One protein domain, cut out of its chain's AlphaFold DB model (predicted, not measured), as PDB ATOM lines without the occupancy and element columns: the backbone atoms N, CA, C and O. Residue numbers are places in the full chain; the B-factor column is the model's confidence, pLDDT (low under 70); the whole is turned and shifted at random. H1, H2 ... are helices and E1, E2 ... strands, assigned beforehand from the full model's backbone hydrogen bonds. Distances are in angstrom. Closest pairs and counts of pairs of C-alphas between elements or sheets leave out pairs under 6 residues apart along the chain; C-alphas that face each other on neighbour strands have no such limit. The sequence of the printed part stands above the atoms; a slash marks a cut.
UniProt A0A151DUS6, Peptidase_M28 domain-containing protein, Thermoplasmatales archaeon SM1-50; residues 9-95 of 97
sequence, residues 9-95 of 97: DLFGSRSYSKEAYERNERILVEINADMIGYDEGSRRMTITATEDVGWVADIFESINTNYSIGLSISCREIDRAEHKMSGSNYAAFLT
ATOM      1  N   ASP A   9      10.942 -51.540 -29.843       87.50
ATOM      2  CA  ASP A   9      10.246 -50.599 -28.937       87.50
ATOM      3  C   ASP A   9       9.863 -49.238 -29.556       87.50
ATOM      4  O   ASP A   9       9.852 -48.206 -28.877       87.50
ATOM      5  N   LEU A  10       9.498 -49.219 -30.845       91.69
ATOM      6  CA  LEU A  10       8.922 -48.044 -31.519       91.69
ATOM      7  C   LEU A  10       9.831 -46.800 -31.491       91.69
ATOM      8  O   LEU A  10       9.343 -45.670 -31.470       91.69
ATOM      9  N   PHE A  11      11.159 -46.973 -31.470       92.06
ATOM     10  CA  PHE A  11      12.103 -45.873 -31.210       92.06
ATOM     11  C   PHE A  11      11.897 -44.670 -32.136       92.06
ATOM     12  O   PHE A  11      11.833 -43.529 -31.669       92.06
ATOM     13  N   GLY A  12      11.773 -44.913 -33.443       94.31
ATOM     14  CA  GLY A  12      11.609 -43.854 -34.433       94.31
ATOM     15  C   GLY A  12      10.297 -43.090 -34.268       94.31
ATOM     16  O   GLY A  12      10.305 -41.859 -34.238       94.31
ATOM     17  N   SER A  13       9.177 -43.798 -34.120       94.69
ATOM     18  CA  SER A  13       7.852 -43.181 -33.976       94.69
ATOM     19  C   SER A  13       7.680 -42.492 -32.625       94.69
ATOM     20  O   SER A  13       7.074 -41.423 -32.568       94.69
ATOM     21  N   ARG A  14       8.291 -43.005 -31.549       94.31
ATOM     22  CA  ARG A  14       8.347 -42.323 -30.244       94.31
ATOM     23  C   ARG A  14       9.139 -41.025 -30.287       94.31
ATOM     24  O   ARG A  14       8.671 -40.024 -29.755       94.31
ATOM     25  N   SER A  15      10.321 -41.028 -30.910       95.69
ATOM     26  CA  SER A  15      11.116 -39.799 -31.054       95.69
ATOM     27  C   SER A  15      10.346 -38.761 -31.866       95.69
ATOM     28  O   SER A  15      10.225 -37.615 -31.448       95.69
ATOM     29  N   TYR A  16       9.763 -39.185 -32.989       96.44
ATOM     30  CA  TYR A  16       9.024 -38.294 -33.875       96.44
ATOM     31  C   TYR A  16       7.778 -37.695 -33.215       96.44
ATOM     32  O   TYR A  16       7.616 -36.480 -33.208       96.44
ATOM     33  N   SER A  17       6.907 -38.533 -32.642       95.25
ATOM     34  CA  SER A  17       5.661 -38.077 -32.007       95.25
ATOM     35  C   SER A  17       5.930 -37.124 -30.839       95.25
ATOM     36  O   SER A  17       5.268 -36.092 -30.724       95.25
ATOM     37  N   LYS A  18       6.968 -37.402 -30.040       96.50
ATOM     38  CA  LYS A  18       7.431 -36.503 -28.980       96.50
ATOM     39  C   LYS A  18       7.880 -35.148 -29.527       96.50
ATOM     40  O   LYS A  18       7.432 -34.118 -29.032       96.50
ATOM     41  N   GLU A  19       8.750 -35.137 -30.535       97.62
ATOM     42  CA  GLU A  19       9.241 -33.891 -31.136       97.62
ATOM     43  C   GLU A  19       8.111 -33.068 -31.763       97.62
ATOM     44  O   GLU A  19       8.083 -31.847 -31.605       97.62
ATOM     45  N   ALA A  20       7.173 -33.720 -32.453       97.12
ATOM     46  CA  ALA A  20       6.017 -33.064 -33.053       97.12
ATOM     47  C   ALA A  20       5.144 -32.389 -31.982       97.12
ATOM     48  O   ALA A  20       4.774 -31.220 -32.124       97.12
ATOM     49  N   TYR A  21       4.890 -33.087 -30.870       96.62
ATOM     50  CA  TYR A  21       4.184 -32.530 -29.718       96.62
ATOM     51  C   TYR A  21       4.931 -31.334 -29.106       96.62
ATOM     52  O   TYR A  21       4.349 -30.266 -28.924       96.62
ATOM     53  N   GLU A  22       6.241 -31.462 -28.861       97.88
ATOM     54  CA  GLU A  22       7.081 -30.384 -28.308       97.88
ATOM     55  C   GLU A  22       7.124 -29.139 -29.210       97.88
ATOM     56  O   GLU A  22       7.244 -28.010 -28.726       97.88
ATOM     57  N   ARG A  23       6.980 -29.321 -30.527       98.06
ATOM     58  CA  ARG A  23       6.906 -28.236 -31.518       98.06
ATOM     59  C   ARG A  23       5.508 -27.646 -31.691       98.06
ATOM     60  O   ARG A  23       5.362 -26.691 -32.452       98.06
ATOM     61  N   ASN A  24       4.499 -28.146 -30.975       96.69
ATOM     62  CA  ASN A  24       3.089 -27.789 -31.169       96.69
ATOM     63  C   ASN A  24       2.626 -28.005 -32.622       96.69
ATOM     64  O   ASN A  24       1.843 -27.220 -33.168       96.69
ATOM     65  N   GLU A  25       3.139 -29.051 -33.276       97.56
ATOM     66  CA  GLU A  25       2.666 -29.444 -34.599       97.56
ATOM     67  C   GLU A  25       1.218 -29.939 -34.500       97.56
ATOM     68  O   GLU A  25       0.847 -30.684 -33.595       97.56
ATOM     69  N   ARG A  26       0.372 -29.505 -35.438       95.12
ATOM     70  CA  ARG A  26      -1.039 -29.902 -35.483       95.12
ATOM     71  C   ARG A  26      -1.209 -31.093 -36.415       95.12
ATOM     72  O   ARG A  26      -1.324 -30.914 -37.626       95.12
ATOM     73  N   ILE A  27      -1.231 -32.291 -35.839       94.50
ATOM     74  CA  ILE A  27      -1.535 -33.540 -36.543       94.50
ATOM     75  C   ILE A  27      -3.040 -33.796 -36.414       94.50
ATOM     76  O   ILE A  27      -3.556 -33.889 -35.308       94.50
ATOM     77  N   LEU A  28      -3.749 -33.858 -37.545       94.12
ATOM     78  CA  LEU A  28      -5.193 -34.130 -37.562       94.12
ATOM     79  C   LEU A  28      -5.500 -35.629 -37.447       94.12
ATOM     80  O   LEU A  28      -6.483 -36.008 -36.824       94.12
ATOM     81  N   VAL A  29      -4.698 -36.462 -38.111       94.19
ATOM     82  CA  VAL A  29      -4.878 -37.914 -38.173       94.19
ATOM     83  C   VAL A  29      -3.542 -38.585 -38.490       94.19
ATOM     84  O   VAL A  29      -2.757 -38.069 -39.289       94.19
ATOM     85  N   GLU A  30      -3.301 -39.744 -37.882       94.00
ATOM     86  CA  GLU A  30      -2.223 -40.669 -38.228       94.00
ATOM     87  C   GLU A  30      -2.833 -41.910 -38.893       94.00
ATOM     88  O   GLU A  30      -3.863 -42.414 -38.453       94.00
ATOM     89  N   ILE A  31      -2.241 -42.360 -40.003       94.88
ATOM     90  CA  ILE A  31      -2.644 -43.592 -40.687       94.88
ATOM     91  C   ILE A  31      -1.416 -44.492 -40.763       94.88
ATOM     92  O   ILE A  31      -0.543 -44.294 -41.615       94.88
ATOM     93  N   ASN A  32      -1.378 -45.495 -39.893       94.25
ATOM     94  CA  ASN A  32      -0.343 -46.516 -39.895       94.25
ATOM     95  C   ASN A  32      -0.725 -47.693 -40.804       94.25
ATOM     96  O   ASN A  32      -1.803 -48.273 -40.673       94.25
ATOM     97  N   ALA A  33       0.184 -48.084 -41.695       93.31
ATOM     98  CA  ALA A  33       0.038 -49.257 -42.548       93.31
ATOM     99  C   ALA A  33       1.080 -50.306 -42.149       93.31
ATOM    100  O   ALA A  33       2.265 -50.136 -42.425       93.31
ATOM    101  N   ASP A  34       0.624 -51.389 -41.523       90.19
ATOM    102  CA  ASP A  34       1.469 -52.483 -41.051       90.19
ATOM    103  C   ASP A  34       0.855 -53.836 -41.436       90.19
ATOM    104  O   ASP A  34      -0.367 -53.992 -41.442       90.19
ATOM    105  N   MET A  35       1.701 -54.794 -41.818       89.44
ATOM    106  CA  MET A  35       1.319 -56.126 -42.308       89.44
ATOM    107  C   MET A  35       0.339 -56.135 -43.503       89.44
ATOM    108  O   MET A  35      -0.396 -57.100 -43.707       89.44
ATOM    109  N   ILE A  36       0.365 -55.106 -44.360       89.31
ATOM    110  CA  ILE A  36      -0.562 -54.933 -45.503       89.31
ATOM    111  C   ILE A  36      -0.430 -55.972 -46.641       89.31
ATOM    112  O   ILE A  36      -1.100 -55.849 -47.663       89.31
ATOM    113  N   GLY A  37       0.423 -56.987 -46.485       87.06
ATOM    114  CA  GLY A  37       0.652 -58.049 -47.472       87.06
ATOM    115  C   GLY A  37       0.627 -59.468 -46.902       87.06
ATOM    116  O   GLY A  37       1.031 -60.391 -47.596       87.06
ATOM    117  N   TYR A  38       0.201 -59.657 -45.648       87.31
ATOM    118  CA  TYR A  38       0.271 -60.967 -44.987       87.31
ATOM    119  C   TYR A  38      -0.648 -62.029 -45.620       87.31
ATOM    120  O   TYR A  38      -0.236 -63.173 -45.791       87.31
ATOM    121  N   ASP A  39      -1.881 -61.655 -45.971       85.88
ATOM    122  CA  ASP A  39      -2.899 -62.563 -46.523       85.88
ATOM    123  C   ASP A  39      -3.165 -62.228 -47.999       85.88
ATOM    124  O   ASP A  39      -4.222 -61.706 -48.375       85.88
ATOM    125  N   GLU A  40      -2.141 -62.440 -48.833       81.06
ATOM    126  CA  GLU A  40      -2.165 -62.126 -50.262       81.06
ATOM    127  C   GLU A  40      -3.309 -62.862 -50.980       81.06
ATOM    128  O   GLU A  40      -3.487 -64.074 -50.869       81.06
ATOM    129  N   GLY A  41      -4.115 -62.111 -51.734       84.06
ATOM    130  CA  GLY A  41      -5.300 -62.629 -52.421       84.06
ATOM    131  C   GLY A  41      -6.576 -62.591 -51.577       84.06
ATOM    132  O   GLY A  41      -7.673 -62.567 -52.147       84.06
ATOM    133  N   SER A  42      -6.473 -62.477 -50.247       84.81
ATOM    134  CA  SER A  42      -7.626 -62.104 -49.436       84.81
ATOM    135  C   SER A  42      -7.982 -60.649 -49.738       84.81
ATOM    136  O   SER A  42      -7.168 -59.731 -49.672       84.81
ATOM    137  N   ARG A  43      -9.231 -60.402 -50.122       93.19
ATOM    138  CA  ARG A  43      -9.720 -59.040 -50.379       93.19
ATOM    139  C   ARG A  43     -10.184 -58.400 -49.077       93.19
ATOM    140  O   ARG A  43     -11.232 -57.773 -49.056       93.19
ATOM    141  N   ARG A  44      -9.482 -58.646 -47.971       94.19
ATOM    142  CA  ARG A  44      -9.905 -58.262 -46.621       94.19
ATOM    143  C   ARG A  44      -9.026 -57.135 -46.113       94.19
ATOM    144  O   ARG A  44      -7.811 -57.187 -46.238       94.19
ATOM    145  N   MET A  45      -9.651 -56.137 -45.508       93.75
ATOM    146  CA  MET A  45      -8.957 -55.036 -44.853       93.75
ATOM    147  C   MET A  45      -9.579 -54.821 -43.480       93.75
ATOM    148  O   MET A  45     -10.800 -54.781 -43.347       93.75
ATOM    149  N   THR A  46      -8.738 -54.694 -42.457       93.56
ATOM    150  CA  THR A  46      -9.187 -54.266 -41.131       93.56
ATOM    151  C   THR A  46      -8.707 -52.849 -40.893       93.56
ATOM    152  O   THR A  46      -7.511 -52.588 -40.980       93.56
ATOM    153  N   ILE A  47      -9.638 -51.956 -40.584       94.12
ATOM    154  CA  ILE A  47      -9.336 -50.604 -40.123       94.12
ATOM    155  C   ILE A  47      -9.491 -50.621 -38.617       94.12
ATOM    156  O   ILE A  47     -10.515 -51.070 -38.104       94.12
ATOM    157  N   THR A  48      -8.467 -50.160 -37.915       92.31
ATOM    158  CA  THR A  48      -8.533 -49.984 -36.469       92.31
ATOM    159  C   THR A  48      -8.383 -48.498 -36.181       92.31
ATOM    160  O   THR A  48      -7.412 -47.894 -36.626       92.31
ATOM    161  N   ALA A  49      -9.370 -47.913 -35.513       92.38
ATOM    162  CA  ALA A  49      -9.500 -46.477 -35.293       92.38
ATOM    163  C   ALA A  49      -9.696 -46.195 -33.802       92.38
ATOM    164  O   ALA A  49     -10.323 -46.995 -33.115       92.38
ATOM    165  N   THR A  50      -9.191 -45.070 -33.300       92.12
ATOM    166  CA  THR A  50      -9.614 -44.560 -31.988       92.12
ATOM    167  C   THR A  50     -11.047 -44.039 -32.042       92.12
ATOM    168  O   THR A  50     -11.586 -43.768 -33.122       92.12
ATOM    169  N   GLU A  51     -11.658 -43.880 -30.873       90.69
ATOM    170  CA  GLU A  51     -13.050 -43.461 -30.681       90.69
ATOM    171  C   GLU A  51     -13.427 -42.144 -31.397       90.69
ATOM    172  O   GLU A  51     -14.588 -41.901 -31.721       90.69
ATOM    173  N   ASP A  52     -12.445 -41.291 -31.692       91.06
ATOM    174  CA  ASP A  52     -12.583 -39.964 -32.301       91.06
ATOM    175  C   ASP A  52     -12.266 -39.910 -33.811       91.06
ATOM    176  O   ASP A  52     -12.506 -38.883 -34.455       91.06
ATOM    177  N   VAL A  53     -11.774 -41.002 -34.414       92.62
ATOM    178  CA  VAL A  53     -11.370 -41.046 -35.840       92.62
ATOM    179  C   VAL A  53     -12.186 -42.019 -36.692       92.62
ATOM    180  O   VAL A  53     -11.794 -42.342 -37.814       92.62
ATOM    181  N   GLY A  54     -13.369 -42.431 -36.227       91.81
ATOM    182  CA  GLY A  54     -14.288 -43.293 -36.988       91.81
ATOM    183  C   GLY A  54     -14.631 -42.764 -38.391       91.81
ATOM    184  O   GLY A  54     -14.735 -43.543 -39.333       91.81
ATOM    185  N   TRP A  55     -14.673 -41.439 -38.574       94.94
ATOM    186  CA  TRP A  55     -14.908 -40.795 -39.876       94.94
ATOM    187  C   TRP A  55     -13.860 -41.159 -40.943       94.94
ATOM    188  O   TRP A  55     -14.128 -41.078 -42.143       94.94
ATOM    189  N   VAL A  56     -12.654 -41.562 -40.535       95.12
ATOM    190  CA  VAL A  56     -11.612 -42.030 -41.456       95.12
ATOM    191  C   VAL A  56     -12.013 -43.376 -42.053       95.12
ATOM    192  O   VAL A  56     -11.811 -43.595 -43.247       95.12
ATOM    193  N   ALA A  57     -12.627 -44.261 -41.264       92.88
ATOM    194  CA  ALA A  57     -13.122 -45.543 -41.755       92.88
ATOM    195  C   ALA A  57     -14.203 -45.351 -42.831       92.88
ATOM    196  O   ALA A  57     -14.128 -45.989 -43.885       92.88
ATOM    197  N   ASP A  58     -15.111 -44.387 -42.639       95.12
ATOM    198  CA  ASP A  58     -16.134 -44.025 -43.632       95.12
ATOM    199  C   ASP A  58     -15.512 -43.585 -44.972       95.12
ATOM    200  O   ASP A  58     -16.036 -43.878 -46.053       95.12
ATOM    201  N   ILE A  59     -14.359 -42.903 -44.930       96.94
ATOM    202  CA  ILE A  59     -13.613 -42.512 -46.134       96.94
ATOM    203  C   ILE A  59     -13.063 -43.744 -46.856       96.94
ATOM    204  O   ILE A  59     -13.182 -43.827 -48.081       96.94
ATOM    205  N   PHE A  60     -12.489 -44.712 -46.140       96.38
ATOM    206  CA  PHE A  60     -12.011 -45.956 -46.755       96.38
ATOM    207  C   PHE A  60     -13.154 -46.759 -47.384       96.38
ATOM    208  O   PHE A  60     -13.005 -47.255 -48.503       96.38
ATOM    209  N   GLU A  61     -14.308 -46.848 -46.720       96.38
ATOM    210  CA  GLU A  61     -15.504 -47.490 -47.280       96.38
ATOM    211  C   GLU A  61     -16.005 -46.771 -48.537       96.38
ATOM    212  O   GLU A  61     -16.311 -47.408 -49.555       96.38
ATOM    213  N   SER A  62     -16.014 -45.437 -48.505       98.00
ATOM    214  CA  SER A  62     -16.385 -44.602 -49.648       98.00
ATOM    215  C   SER A  62     -15.433 -44.806 -50.823       98.00
ATOM    216  O   SER A  62     -15.882 -44.982 -51.952       98.00
ATOM    217  N   ILE A  63     -14.118 -44.842 -50.585       98.00
ATOM    218  CA  ILE A  63     -13.105 -45.116 -51.615       98.00
ATOM    219  C   ILE A  63     -13.304 -46.520 -52.198       98.00
ATOM    220  O   ILE A  63     -13.341 -46.687 -53.418       98.00
ATOM    221  N   ASN A  64     -13.487 -47.526 -51.343       97.62
ATOM    222  CA  ASN A  64     -13.705 -48.905 -51.768       97.62
ATOM    223  C   ASN A  64     -14.925 -49.042 -52.691       97.62
ATOM    224  O   ASN A  64     -14.859 -49.743 -53.706       97.62
ATOM    225  N   THR A  65     -16.002 -48.328 -52.367       97.69
ATOM    226  CA  THR A  65     -17.254 -48.317 -53.131       97.69
ATOM    227  C   THR A  65     -17.121 -47.510 -54.424       97.69
ATOM    228  O   THR A  65     -17.356 -48.037 -55.510       97.69
ATOM    229  N   ASN A  66     -16.683 -46.252 -54.331       98.50
ATOM    230  CA  ASN A  66     -16.642 -45.312 -55.455       98.50
ATOM    231  C   ASN A  66     -15.683 -45.751 -56.561       98.50
ATOM    232  O   ASN A  66     -15.942 -45.500 -57.736       98.50
ATOM    233  N   TYR A  67     -14.595 -46.429 -56.197       98.12
ATOM    234  CA  TYR A  67     -13.618 -46.945 -57.154       98.12
ATOM    235  C   TYR A  67     -13.789 -48.437 -57.450       98.12
ATOM    236  O   TYR A  67     -12.967 -49.007 -58.164       98.12
ATOM    237  N   SER A  68     -14.847 -49.079 -56.934       97.38
ATOM    238  CA  SER A  68     -15.100 -50.517 -57.119       97.38
ATOM    239  C   SER A  68     -13.876 -51.385 -56.782       97.38
ATOM    240  O   SER A  68     -13.608 -52.384 -57.449       97.38
ATOM    241  N   ILE A  69     -13.123 -51.004 -55.740       96.69
ATOM    242  CA  ILE A  69     -11.896 -51.706 -55.326       96.69
ATOM    243  C   ILE A  69     -12.245 -53.120 -54.881       96.69
ATOM    244  O   ILE A  69     -11.474 -54.035 -55.152       96.69
ATOM    245  N   GLY A  70     -13.420 -53.293 -54.259       96.00
ATOM    246  CA  GLY A  70     -14.059 -54.558 -53.901       96.00
ATOM    247  C   GLY A  70     -13.388 -55.299 -52.744       96.00
ATOM    248  O   GLY A  70     -13.318 -56.529 -52.765       96.00
ATOM    249  N   LEU A  71     -12.881 -54.549 -51.769       95.62
ATOM    250  CA  LEU A  71     -12.445 -55.045 -50.470       95.62
ATOM    251  C   LEU A  71     -13.653 -55.332 -49.567       95.62
ATOM    252  O   LEU A  71     -14.675 -54.649 -49.618       95.62
ATOM    253  N   SER A  72     -13.506 -56.325 -48.703       96.00
ATOM    254  CA  SER A  72     -14.324 -56.568 -47.524       96.00
ATOM    255  C   SER A  72     -13.655 -55.848 -46.355       96.00
ATOM    256  O   SER A  72     -12.596 -56.273 -45.885       96.00
ATOM    257  N   ILE A  73     -14.233 -54.716 -45.950       95.56
ATOM    258  CA  ILE A  73     -13.697 -53.862 -44.887       95.56
ATOM    259  C   ILE A  73     -14.379 -54.233 -43.570       95.56
ATOM    260  O   ILE A  73     -15.596 -54.392 -43.516       95.56
ATOM    261  N   SER A  74     -13.586 -54.388 -42.512       94.81
ATOM    262  CA  SER A  74     -14.076 -54.488 -41.137       94.81
ATOM    263  C   SER A  74     -13.430 -53.418 -40.272       94.81
ATOM    264  O   SER A  74     -12.210 -53.256 -40.318       94.81
ATOM    265  N   CYS A  75     -14.227 -52.748 -39.450       93.38
ATOM    266  CA  CYS A  75     -13.762 -51.691 -38.563       93.38
ATOM    267  C   CYS A  75     -13.677 -52.196 -37.120       93.38
ATOM    268  O   CYS A  75     -14.516 -52.980 -36.669       93.38
ATOM    269  N   ARG A  76     -12.639 -51.769 -36.407       91.69
ATOM    270  CA  ARG A  76     -12.418 -52.022 -34.984       91.69
ATOM    271  C   ARG A  76     -12.109 -50.707 -34.293       91.69
ATOM    272  O   ARG A  76     -11.436 -49.856 -34.867       91.69
ATOM    273  N   GLU A  77     -12.571 -50.585 -33.062       90.12
ATOM    274  CA  GLU A  77     -12.269 -49.442 -32.214       90.12
ATOM    275  C   GLU A  77     -11.122 -49.786 -31.255       90.12
ATOM    276  O   GLU A  77     -11.027 -50.916 -30.766       90.12
ATOM    277  N   ILE A  78     -10.244 -48.818 -31.019       87.62
ATOM    278  CA  ILE A  78      -9.264 -48.799 -29.937       87.62
ATOM    279  C   ILE A  78      -9.731 -47.758 -28.928       87.62
ATOM    280  O   ILE A  78      -9.870 -46.596 -29.289       87.62
ATOM    281  N   ASP A  79      -9.884 -48.159 -27.668       85.25
ATOM    282  CA  ASP A  79     -10.005 -47.218 -26.555       85.25
ATOM    283  C   ASP A  79      -8.609 -46.688 -26.203       85.25
ATOM    284  O   ASP A  79      -7.757 -47.439 -25.711       85.25
ATOM    285  N   ARG A  80      -8.357 -45.398 -26.459       84.25
ATOM    286  CA  ARG A  80      -7.054 -44.763 -26.197       84.25
ATOM    287  C   ARG A  80      -6.626 -44.855 -24.730       84.25
ATOM    288  O   ARG A  80      -5.430 -44.977 -24.466       84.25
ATOM    289  N   ALA A  81      -7.561 -44.806 -23.782       79.19
ATOM    290  CA  ALA A  81      -7.256 -44.833 -22.351       79.19
ATOM    291  C   ALA A  81      -6.820 -46.226 -21.875       79.19
ATOM    292  O   ALA A  81      -5.992 -46.341 -20.969       79.19
ATOM    293  N   GLU A  82      -7.353 -47.282 -22.490       76.00
ATOM    294  CA  GLU A  82      -7.031 -48.670 -22.139       76.00
ATOM    295  C   GLU A  82      -5.918 -49.280 -23.007       76.00
ATOM    296  O   GLU A  82      -5.357 -50.333 -22.668       76.00
ATOM    297  N   HIS A  83      -5.553 -48.630 -24.116       73.38
ATOM    298  CA  HIS A  83      -4.560 -49.157 -25.044       73.38
ATOM    299  C   HIS A  83      -3.131 -49.031 -24.501       73.38
ATOM    300  O   HIS A  83      -2.585 -47.946 -24.297       73.38
ATOM    301  N   LYS A  84      -2.465 -50.176 -24.317       72.38
ATOM    302  CA  LYS A  84      -1.036 -50.215 -23.979       72.38
ATOM    303  C   LYS A  84      -0.188 -49.725 -25.159       72.38
ATOM    304  O   LYS A  84      -0.592 -49.821 -26.314       72.38
ATOM    305  N   MET A  85       1.028 -49.265 -24.873       66.94
ATOM    306  CA  MET A  85       2.026 -48.886 -25.880       66.94
ATOM    307  C   MET A  85       2.569 -50.128 -26.619       66.94
ATOM    308  O   MET A  85       3.688 -50.572 -26.378       66.94
ATOM    309  N   SER A  86       1.745 -50.744 -27.462       69.38
ATOM    310  CA  SER A  86       2.030 -51.997 -28.167       69.38
ATOM    311  C   SER A  86       1.292 -52.048 -29.500       69.38
ATOM    312  O   SER A  86       0.297 -51.352 -29.665       69.38
ATOM    313  N   GLY A  87       1.723 -52.908 -30.420       79.94
ATOM    314  CA  GLY A  87       1.024 -53.161 -31.681       79.94
ATOM    315  C   GLY A  87       1.830 -52.709 -32.891       79.94
ATOM    316  O   GLY A  87       2.300 -53.566 -33.620       79.94
ATOM    317  N   SER A  88       1.945 -51.396 -33.106       90.06
ATOM    318  CA  SER A  88       2.745 -50.795 -34.185       90.06
ATOM    319  C   SER A  88       2.962 -49.296 -33.915       90.06
ATOM    320  O   SER A  88       2.614 -48.790 -32.843       90.06
ATOM    321  N   ASN A  89       3.496 -48.550 -34.886       90.56
ATOM    322  CA  ASN A  89       3.866 -47.136 -34.742       90.56
ATOM    323  C   ASN A  89       2.720 -46.211 -34.313       90.56
ATOM    324  O   ASN A  89       2.999 -45.226 -33.630       90.56
ATOM    325  N   TYR A  90       1.461 -46.528 -34.644       90.88
ATOM    326  CA  TYR A  90       0.299 -45.739 -34.205       90.88
ATOM    327  C   TYR A  90       0.259 -45.577 -32.676       90.88
ATOM    328  O   TYR A  90      -0.146 -44.533 -32.168       90.88
ATOM    329  N   ALA A  91       0.743 -46.576 -31.923       91.62
ATOM    330  CA  ALA A  91       0.709 -46.562 -30.465       91.62
ATOM    331  C   ALA A  91       1.533 -45.408 -29.869       91.62
ATOM    332  O   ALA A  91       1.160 -44.861 -28.834       91.62
ATOM    333  N   ALA A  92       2.616 -44.990 -30.539       92.62
ATOM    334  CA  ALA A  92       3.438 -43.864 -30.095       92.62
ATOM    335  C   ALA A  92       2.690 -42.518 -30.160       92.62
ATOM    336  O   ALA A  92       2.973 -41.621 -29.369       92.62
ATOM    337  N   PHE A  93       1.720 -42.385 -31.069       92.94
ATOM    338  CA  PHE A  93       0.931 -41.163 -31.240       92.94
ATOM    339  C   PHE A  93      -0.174 -41.029 -30.189       92.94
ATOM    340  O   PHE A  93      -0.415 -39.922 -29.718       92.94
ATOM    341  N   LEU A  94      -0.742 -42.150 -29.724       90.88
ATOM    342  CA  LEU A  94      -1.807 -42.179 -28.707       90.88
ATOM    343  C   LEU A  94      -1.446 -41.450 -27.399       90.88
ATOM    344  O   LEU A  94      -2.326 -41.052 -26.646       90.88
ATOM    345  N   THR A  95      -0.153 -41.277 -27.110       87.31
ATOM    346  CA  THR A  95       0.322 -40.600 -25.891       87.31
ATOM    347  C   THR A  95       0.132 -39.081 -25.923       87.31
ATOM    348  O   THR A  95       0.082 -38.457 -24.863       87.31
TER     349      THR A  95
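AT A GLANCE: This is residues 9 to 95 of the 97 residues of the protein "Peptidase_M28 domain-containing protein" of Thermoplasmatales archaeon SM1-50 (UniProt A0A151DUS6). The model is elongated and made of two unequal parts: towards one end a ribbon of two parallel strands, E1 and E2, with helix H2 packed over one face of it, and at the other end helix H1 with the short helix H3 packed on residues 13 to 17 of it. Residues 23 to 43, a long stretch with no named element, lead from the end of H1 to the start of the ribbon, and residues 79 to 89 lead from the ribbon back to the H1 end. The printed part has 87 residues, with three named helices and two named strands in the order H1, E1, H2, E2, H3; the sheet has the order E1, E2 and is parallel. The class is mixed, helices and strands, with 43 residues, under half, in named elements. The whole is only just loose, close to compact, with a radius of gyration of the C-alphas of 14.6 A and spans of 42 by 25 by 22 A.

IN THESE COORDINATES: Begin at Asp 9 and go on to C-alpha 11 at (12.103, -45.873, -31.210), where H1 begins; it takes residues 11 to 22 and is 16.5 A long from first to last C-alpha. After residues 23 to 43, find C-alpha 44 at (-9.905, -58.262, -46.621), where E1 begins; it takes residues 44 to 50 and is 20.0 A long. H2 follows with residues 54 to 66, 18.7 A from first to last C-alpha. E2 takes residues 72 to 78 and is 19.9 A long. H3, residues 90 to 93, is 5.5 A long and ends at C-alpha 93 at (0.931, -41.163, -31.240), two residues before the printed part ends at Thr 95.

HOW THE PARTS SIT: Look first at E1 and E2, parallel neighbours with 23 degrees between their directions. Their C-alphas face each other from 44 and 72, 4.8 A apart, to 50 and 78, 4.7 A apart. Across the pair, N 45 and O 72 are within hydrogen-bond range at 3.0 A, and N 76 and O 47 at 2.8 A. E1, H2 and E2 form a strand-helix-strand unit, two parallel neighbour strands with a helix between them along the chain, and its crossover is right-handed. Now hold H2 against the strands: its closest C-alphas to E1 are those of Ala 57 and Ile 47, 6.5 A apart, and to E2 those of Ala 57 and Cys 75, 7.0 A apart. Then turn to H1, which touches H3 with residues 13 to 17 alone; the closest C-alphas are those of Arg 14 and Ala 92, 5.1 A apart. H1 is apart from H2 and from E2, and H3 is apart from E1 and from H2. In H1 and H2 every O i to N i+4 pair is within hydrogen-bond range; H3 is too short for such a pair, and its one O i to N i+3 pair is within range.

THE WHOLE: The two C-alphas farthest apart are those of Glu 22 and Gly 41, 42.1 A, while the first and last printed C-alphas, of Asp 9 and Thr 95, are 14.4 A apart. The residues run from 9 to 95 and the printed part has no cut. The link from H1 to E1, 21 residues, is long, and so is that from E2 to H3, 11 residues; the links from E1 to H2 and from H2 to E2 are tight. Read the B-factor column for pLDDT: the mean of the printed part is 91.6, and residues 85 to 86, in the link from E2 to H3, are under 70.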